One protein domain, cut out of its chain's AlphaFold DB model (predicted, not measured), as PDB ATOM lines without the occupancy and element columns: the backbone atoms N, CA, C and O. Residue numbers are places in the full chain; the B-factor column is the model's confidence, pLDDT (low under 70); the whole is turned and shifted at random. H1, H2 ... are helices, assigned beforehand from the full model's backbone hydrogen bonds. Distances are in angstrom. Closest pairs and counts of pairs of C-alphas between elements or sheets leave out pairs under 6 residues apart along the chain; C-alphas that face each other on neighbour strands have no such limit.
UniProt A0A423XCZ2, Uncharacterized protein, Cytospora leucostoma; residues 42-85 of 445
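What this domain is: This is residues 42 to 85 of the 445 residues of an uncharacterized protein of Cytospora leucostoma (UniProt A0A423XCZ2). A lopsided helical hairpin: H1 and the longer H2 fold back on each other, close together near the beginning of H1 and splayed apart towards their link, with H2 running past the beginning of H1. Residues 55 to 61, of which residue 55 belongs to H1 and the others to the link, stick out at the splayed end. The printed part has 44 residues with two named helices, H1 then H2, and no named strand; it is all helix and loose, with a radius of gyration of the C-alphas of 12.0 A, a rod spanning 40 by 17 by 10 A.

Where its parts are: H1, residues 42 to 55, begins at C-alpha 42 at (-0.585, -30.858, 32.566) and is 20.1 A long. H2, residues 64 to 84, is 31.2 A long and ends at C-alpha 84 at (-9.973, -28.982, 44.247).

How they stand to each other: H1 and H2 touch, H1 with residues 44 to 47 alone and H2 with residues 69 to 77 alone. Their closest C-alphas, those of Leu 44 and Ile 73, are 6.1 A apart. They run opposite ways at a shallow tilt of 32 degrees. Every O i to N i+4 pair is within hydrogen-bond range in H1, and 16 of 17 are in H2.

The domain as a whole: The C-alphas farthest apart, those of Gln 59 and Arg 85, are 40.0 A apart. The printed part has no cut, and the link is short, with 8 residues. Mean pLDDT of the printed part is 89.0; residue 61 is under 70.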
ATOM      1  N   GLN A  42      -1.541 -30.789  33.681       96.31
ATOM      2  CA  GLN A  42      -0.585 -30.858  32.566       96.31
ATOM      3  C   GLN A  42      -1.306 -30.982  31.218       96.31
ATOM      4  O   GLN A  42      -1.007 -30.217  30.309       96.31
ATOM      5  N   LEU A  43      -2.292 -31.877  31.106       96.00
ATOM      6  CA  LEU A  43      -3.071 -32.062  29.879       96.00
ATOM      7  C   LEU A  43      -3.830 -30.784  29.487       96.00
ATOM      8  O   LEU A  43      -3.778 -30.373  28.334       96.00
ATOM      9  N   LEU A  44      -4.449 -30.098  30.455       96.75
ATOM     10  CA  LEU A  44      -5.102 -28.802  30.240       96.75
ATOM     11  C   LEU A  44      -4.110 -27.737  29.738       96.75
ATOM     12  O   LEU A  44      -4.416 -26.999  28.801       96.75
ATOM     13  N   GLN A  45      -2.908 -27.668  30.325       96.06
ATOM     14  CA  GLN A  45      -1.852 -26.769  29.855       96.06
ATOM     15  C   GLN A  45      -1.419 -27.105  28.420       96.06
ATOM     16  O   GLN A  45      -1.225 -26.189  27.621       96.06
ATOM     17  N   GLU A  46      -1.306 -28.389  28.075       94.56
ATOM     18  CA  GLU A  46      -0.962 -28.828  26.720       94.56
ATOM     19  C   GLU A  46      -2.042 -28.426  25.703       94.56
ATOM     20  O   GLU A  46      -1.704 -27.778  24.708       94.56
ATOM     21  N   CYS A  47      -3.329 -28.664  25.992       95.00
ATOM     22  CA  CYS A  47      -4.450 -28.198  25.163       95.00
ATOM     23  C   CYS A  47      -4.433 -26.671  24.959       95.00
ATOM     24  O   CYS A  47      -4.670 -26.187  23.851       95.00
ATOM     25  N   TYR A  48      -4.098 -25.891  25.996       94.69
ATOM     26  CA  TYR A  48      -3.927 -24.442  25.854       94.69
ATOM     27  C   TYR A  48      -2.726 -24.059  24.985       94.69
ATOM     28  O   TYR A  48      -2.850 -23.138  24.176       94.69
ATOM     29  N   THR A  49      -1.582 -24.742  25.104       92.19
ATOM     30  CA  THR A  49      -0.423 -24.468  24.235       92.19
ATOM     31  C   THR A  49      -0.682 -24.848  22.780       92.19
ATOM     32  O   THR A  49      -0.270 -24.112  21.887       92.19
ATOM     33  N   GLU A  50      -1.420 -25.929  22.523       90.56
ATOM     34  CA  GLU A  50      -1.812 -26.322  21.170       90.56
ATOM     35  C   GLU A  50      -2.775 -25.299  20.555       90.56
ATOM     36  O   GLU A  50      -2.536 -24.809  19.452       90.56
ATOM     37  N   ARG A  51      -3.800 -24.873  21.304       90.12
ATOM     38  CA  ARG A  51      -4.722 -23.811  20.875       90.12
ATOM     39  C   ARG A  51      -3.993 -22.489  20.597       90.12
ATOM     40  O   ARG A  51      -4.306 -21.810  19.624       90.12
ATOM     41  N   GLN A  52      -2.992 -22.133  21.406       90.12
ATOM     42  CA  GLN A  52      -2.137 -20.964  21.156       90.12
ATOM     43  C   GLN A  52      -1.244 -21.133  19.916       90.12
ATOM     44  O   GLN A  52      -1.028 -20.158  19.199       90.12
ATOM     45  N   ALA A  53      -0.765 -22.345  19.623       88.69
ATOM     46  CA  ALA A  53      -0.005 -22.629  18.408       88.69
ATOM     47  C   ALA A  53      -0.878 -22.538  17.141       88.69
ATOM     48  O   ALA A  53      -0.447 -21.925  16.164       88.69
ATOM     49  N   ARG A  54      -2.122 -23.050  17.171       85.62
ATOM     50  CA  ARG A  54      -3.097 -22.901  16.066       85.62
ATOM     51  C   ARG A  54      -3.364 -21.420  15.748       85.62
ATOM     52  O   ARG A  54      -3.310 -21.024  14.588       85.62
ATOM     53  N   LEU A  55      -3.520 -20.566  16.769       84.62
ATOM     54  CA  LEU A  55      -3.698 -19.110  16.596       84.62
ATOM     55  C   LEU A  55      -2.511 -18.394  15.912       84.62
ATOM     56  O   LEU A  55      -2.695 -17.300  15.378       84.62
ATOM     57  N   LEU A  56      -1.311 -18.984  15.909       83.56
ATOM     58  CA  LEU A  56      -0.138 -18.458  15.194       83.56
ATOM     59  C   LEU A  56      -0.046 -18.941  13.735       83.56
ATOM     60  O   LEU A  56       0.804 -18.450  12.993       83.56
ATOM     61  N   SER A  57      -0.919 -19.859  13.306       82.50
ATOM     62  CA  SER A  57      -0.964 -20.414  11.948       82.50
ATOM     63  C   SER A  57      -2.394 -20.374  11.370       82.50
ATOM     64  O   SER A  57      -3.012 -21.427  11.207       82.50
ATOM     65  N   PRO A  58      -2.936 -19.190  11.001       74.69
ATOM     66  CA  PRO A  58      -4.356 -19.007  10.646       74.69
ATOM     67  C   PRO A  58      -4.834 -19.652   9.327       74.69
ATOM     68  O   PRO A  58      -5.831 -19.210   8.763       74.69
ATOM     69  N   GLN A  59      -4.108 -20.636   8.790       78.56
ATOM     70  CA  GLN A  59      -4.423 -21.353   7.546       78.56
ATOM     71  C   GLN A  59      -4.522 -22.881   7.719       78.56
ATOM     72  O   GLN A  59      -4.739 -23.583   6.735       78.56
ATOM     73  N   SER A  60      -4.371 -23.417   8.938       73.94
ATOM     74  CA  SER A  60      -4.726 -24.813   9.231       73.94
ATOM     75  C   SER A  60      -6.241 -24.916   9.431       73.94
ATOM     76  O   SER A  60      -6.728 -24.819  10.556       73.94
ATOM     77  N   ASP A  61      -6.973 -25.061   8.327       61.31
ATOM     78  CA  ASP A  61      -8.446 -25.001   8.238       61.31
ATOM     79  C   ASP A  61      -9.153 -26.277   8.774       61.31
ATOM     80  O   ASP A  61     -10.236 -26.657   8.332       61.31
ATOM     81  N   ASP A  62      -8.535 -26.960   9.746       74.00
ATOM     82  CA  ASP A  62      -9.007 -28.203  10.379       74.00
ATOM     83  C   ASP A  62     -10.097 -27.925  11.438       74.00
ATOM     84  O   ASP A  62     -10.031 -28.406  12.575       74.00
ATOM     85  N   GLY A  63     -11.105 -27.121  11.079       71.50
ATOM     86  CA  GLY A  63     -12.084 -26.532  12.007       71.50
ATOM     87  C   GLY A  63     -12.856 -27.531  12.882       71.50
ATOM     88  O   GLY A  63     -13.280 -27.179  13.979       71.50
ATOM     89  N   ASN A  64     -12.963 -28.793  12.456       75.00
ATOM     90  CA  ASN A  64     -13.548 -29.882  13.245       75.00
ATOM     91  C   ASN A  64     -12.832 -30.112  14.592       75.00
ATOM     92  O   ASN A  64     -13.477 -30.470  15.573       75.00
ATOM     93  N   ASN A  65     -11.512 -29.902  14.664       81.69
ATOM     94  CA  ASN A  65     -10.727 -30.208  15.866       81.69
ATOM     95  C   ASN A  65     -10.865 -29.153  16.978       81.69
ATOM     96  O   ASN A  65     -10.470 -29.418  18.117       81.69
ATOM     97  N   ASP A  66     -11.360 -27.947  16.687       86.25
ATOM     98  CA  ASP A  66     -11.425 -26.857  17.672       86.25
ATOM     99  C   ASP A  66     -12.596 -27.027  18.658       86.25
ATOM    100  O   ASP A  66     -12.437 -26.718  19.842       86.25
ATOM    101  N   GLU A  67     -13.730 -27.585  18.220       90.06
ATOM    102  CA  GLU A  67     -14.887 -27.862  19.087       90.06
ATOM    103  C   GLU A  67     -14.616 -29.028  20.052       90.06
ATOM    104  O   GLU A  67     -14.896 -28.913  21.248       90.06
ATOM    105  N   ASP A  68     -13.986 -30.108  19.581       90.62
ATOM    106  CA  ASP A  68     -13.541 -31.224  20.431       90.62
ATOM    107  C   ASP A  68     -12.472 -30.771  21.441       90.62
ATOM    108  O   ASP A  68     -12.522 -31.125  22.624       90.62
ATOM    109  N   THR A  69     -11.534 -29.915  21.013       91.31
ATOM    110  CA  THR A  69     -10.515 -29.339  21.911       91.31
ATOM    111  C   THR A  69     -11.154 -28.429  22.968       91.31
ATOM    112  O   THR A  69     -10.734 -28.443  24.126       91.31
ATOM    113  N   ALA A  70     -12.186 -27.655  22.612       92.81
ATOM    114  CA  ALA A  70     -12.912 -26.806  23.556       92.81
ATOM    115  C   ALA A  70     -13.702 -27.624  24.594       92.81
ATOM    116  O   ALA A  70     -13.611 -27.328  25.787       92.81
ATOM    117  N   GLN A  71     -14.400 -28.681  24.167       95.25
ATOM    118  CA  GLN A  71     -15.108 -29.603  25.064       95.25
ATOM    119  C   GLN A  71     -14.147 -30.329  26.019       95.25
ATOM    120  O   GLN A  71     -14.438 -30.458  27.210       95.25
ATOM    121  N   LEU A  72     -12.974 -30.754  25.535       95.12
ATOM    122  CA  LEU A  72     -11.940 -31.365  26.375       95.12
ATOM    123  C   LEU A  72     -11.386 -30.380  27.419       95.12
ATOM    124  O   LEU A  72     -11.191 -30.767  28.572       95.12
ATOM    125  N   ILE A  73     -11.169 -29.115  27.043       96.88
ATOM    126  CA  ILE A  73     -10.766 -28.050  27.976       96.88
ATOM    127  C   ILE A  73     -11.839 -27.859  29.057       96.88
ATOM    128  O   ILE A  73     -11.513 -27.967  30.238       96.88
ATOM    129  N   GLU A  74     -13.110 -27.673  28.685       97.12
ATOM    130  CA  GLU A  74     -14.207 -27.495  29.649       97.12
ATOM    131  C   GLU A  74     -14.364 -28.710  30.583       97.12
ATOM    132  O   GLU A  74     -14.551 -28.551  31.793       97.12
ATOM    133  N   TYR A  75     -14.238 -29.932  30.055       96.62
ATOM    134  CA  TYR A  75     -14.255 -31.153  30.860       96.62
ATOM    135  C   TYR A  75     -13.105 -31.182  31.880       96.62
ATOM    136  O   TYR A  75     -13.326 -31.497  33.052       96.62
ATOM    137  N   LEU A  76     -11.883 -30.836  31.461       97.31
ATOM    138  CA  LEU A  76     -10.708 -30.820  32.336       97.31
ATOM    139  C   LEU A  76     -10.785 -29.710  33.391       97.31
ATOM    140  O   LEU A  76     -10.464 -29.973  34.550       97.31
ATOM    141  N   GLU A  77     -11.243 -28.511  33.033       96.81
ATOM    142  CA  GLU A  77     -11.445 -27.405  33.979       96.81
ATOM    143  C   GLU A  77     -12.504 -27.749  35.030       96.81
ATOM    144  O   GLU A  77     -12.242 -27.611  36.228       96.81
ATOM    145  N   ASN A  78     -13.656 -28.290  34.614       96.06
ATOM    146  CA  ASN A  78     -14.679 -28.776  35.540       96.06
ATOM    147  C   ASN A  78     -14.141 -29.901  36.438       96.06
ATOM    148  O   ASN A  78     -14.343 -29.874  37.652       96.06
ATOM    149  N   ALA A  79     -13.418 -30.876  35.878       94.62
ATOM    150  CA  ALA A  79     -12.845 -31.976  36.648       94.62
ATOM    151  C   ALA A  79     -11.822 -31.494  37.694       94.62
ATOM    152  O   ALA A  79     -11.844 -31.963  38.831       94.62
ATOM    153  N   ILE A  80     -10.970 -30.525  37.346       95.56
ATOM    154  CA  ILE A  80     -10.012 -29.899  38.271       95.56
ATOM    155  C   ILE A  80     -10.741 -29.069  39.342       95.56
ATOM    156  O   ILE A  80     -10.388 -29.148  40.518       95.56
ATOM    157  N   TYR A  81     -11.785 -28.321  38.970       94.19
ATOM    158  CA  TYR A  81     -12.624 -27.570  39.910       94.19
ATOM    159  C   TYR A  81     -13.268 -28.490  40.960       94.19
ATOM    160  O   TYR A  81     -13.196 -28.202  42.157       94.19
ATOM    161  N   TRP A  82     -13.839 -29.621  40.536       91.25
ATOM    162  CA  TRP A  82     -14.412 -30.615  41.445       91.25
ATOM    163  C   TRP A  82     -13.346 -31.328  42.288       91.25
ATOM    164  O   TRP A  82     -13.563 -31.499  43.489       91.25
ATOM    165  N   ASP A  83     -12.184 -31.668  41.714       90.44
ATOM    166  CA  ASP A  83     -11.055 -32.247  42.457       90.44
ATOM    167  C   ASP A  83     -10.547 -31.306  43.565       90.44
ATOM    168  O   ASP A  83     -10.075 -31.782  44.599       90.44
ATOM    169  N   GLU A  84     -10.556 -29.987  43.342       91.44
ATOM    170  CA  GLU A  84      -9.973 -28.982  44.247       91.44
ATOM    171  C   GLU A  84     -10.959 -28.405  45.273       91.44
ATOM    172  O   GLU A  84     -10.522 -27.780  46.244       91.44
ATOM    173  N   ARG A  85     -12.267 -28.640  45.115       89.00
ATOM    174  CA  ARG A  85     -13.305 -28.080  45.990       89.00
ATOM    175  C   ARG A  85     -13.197 -28.627  47.430       89.00
ATOM    176  O   ARG A  85     -13.389 -29.824  47.650       89.00
TER     177      ARG A  85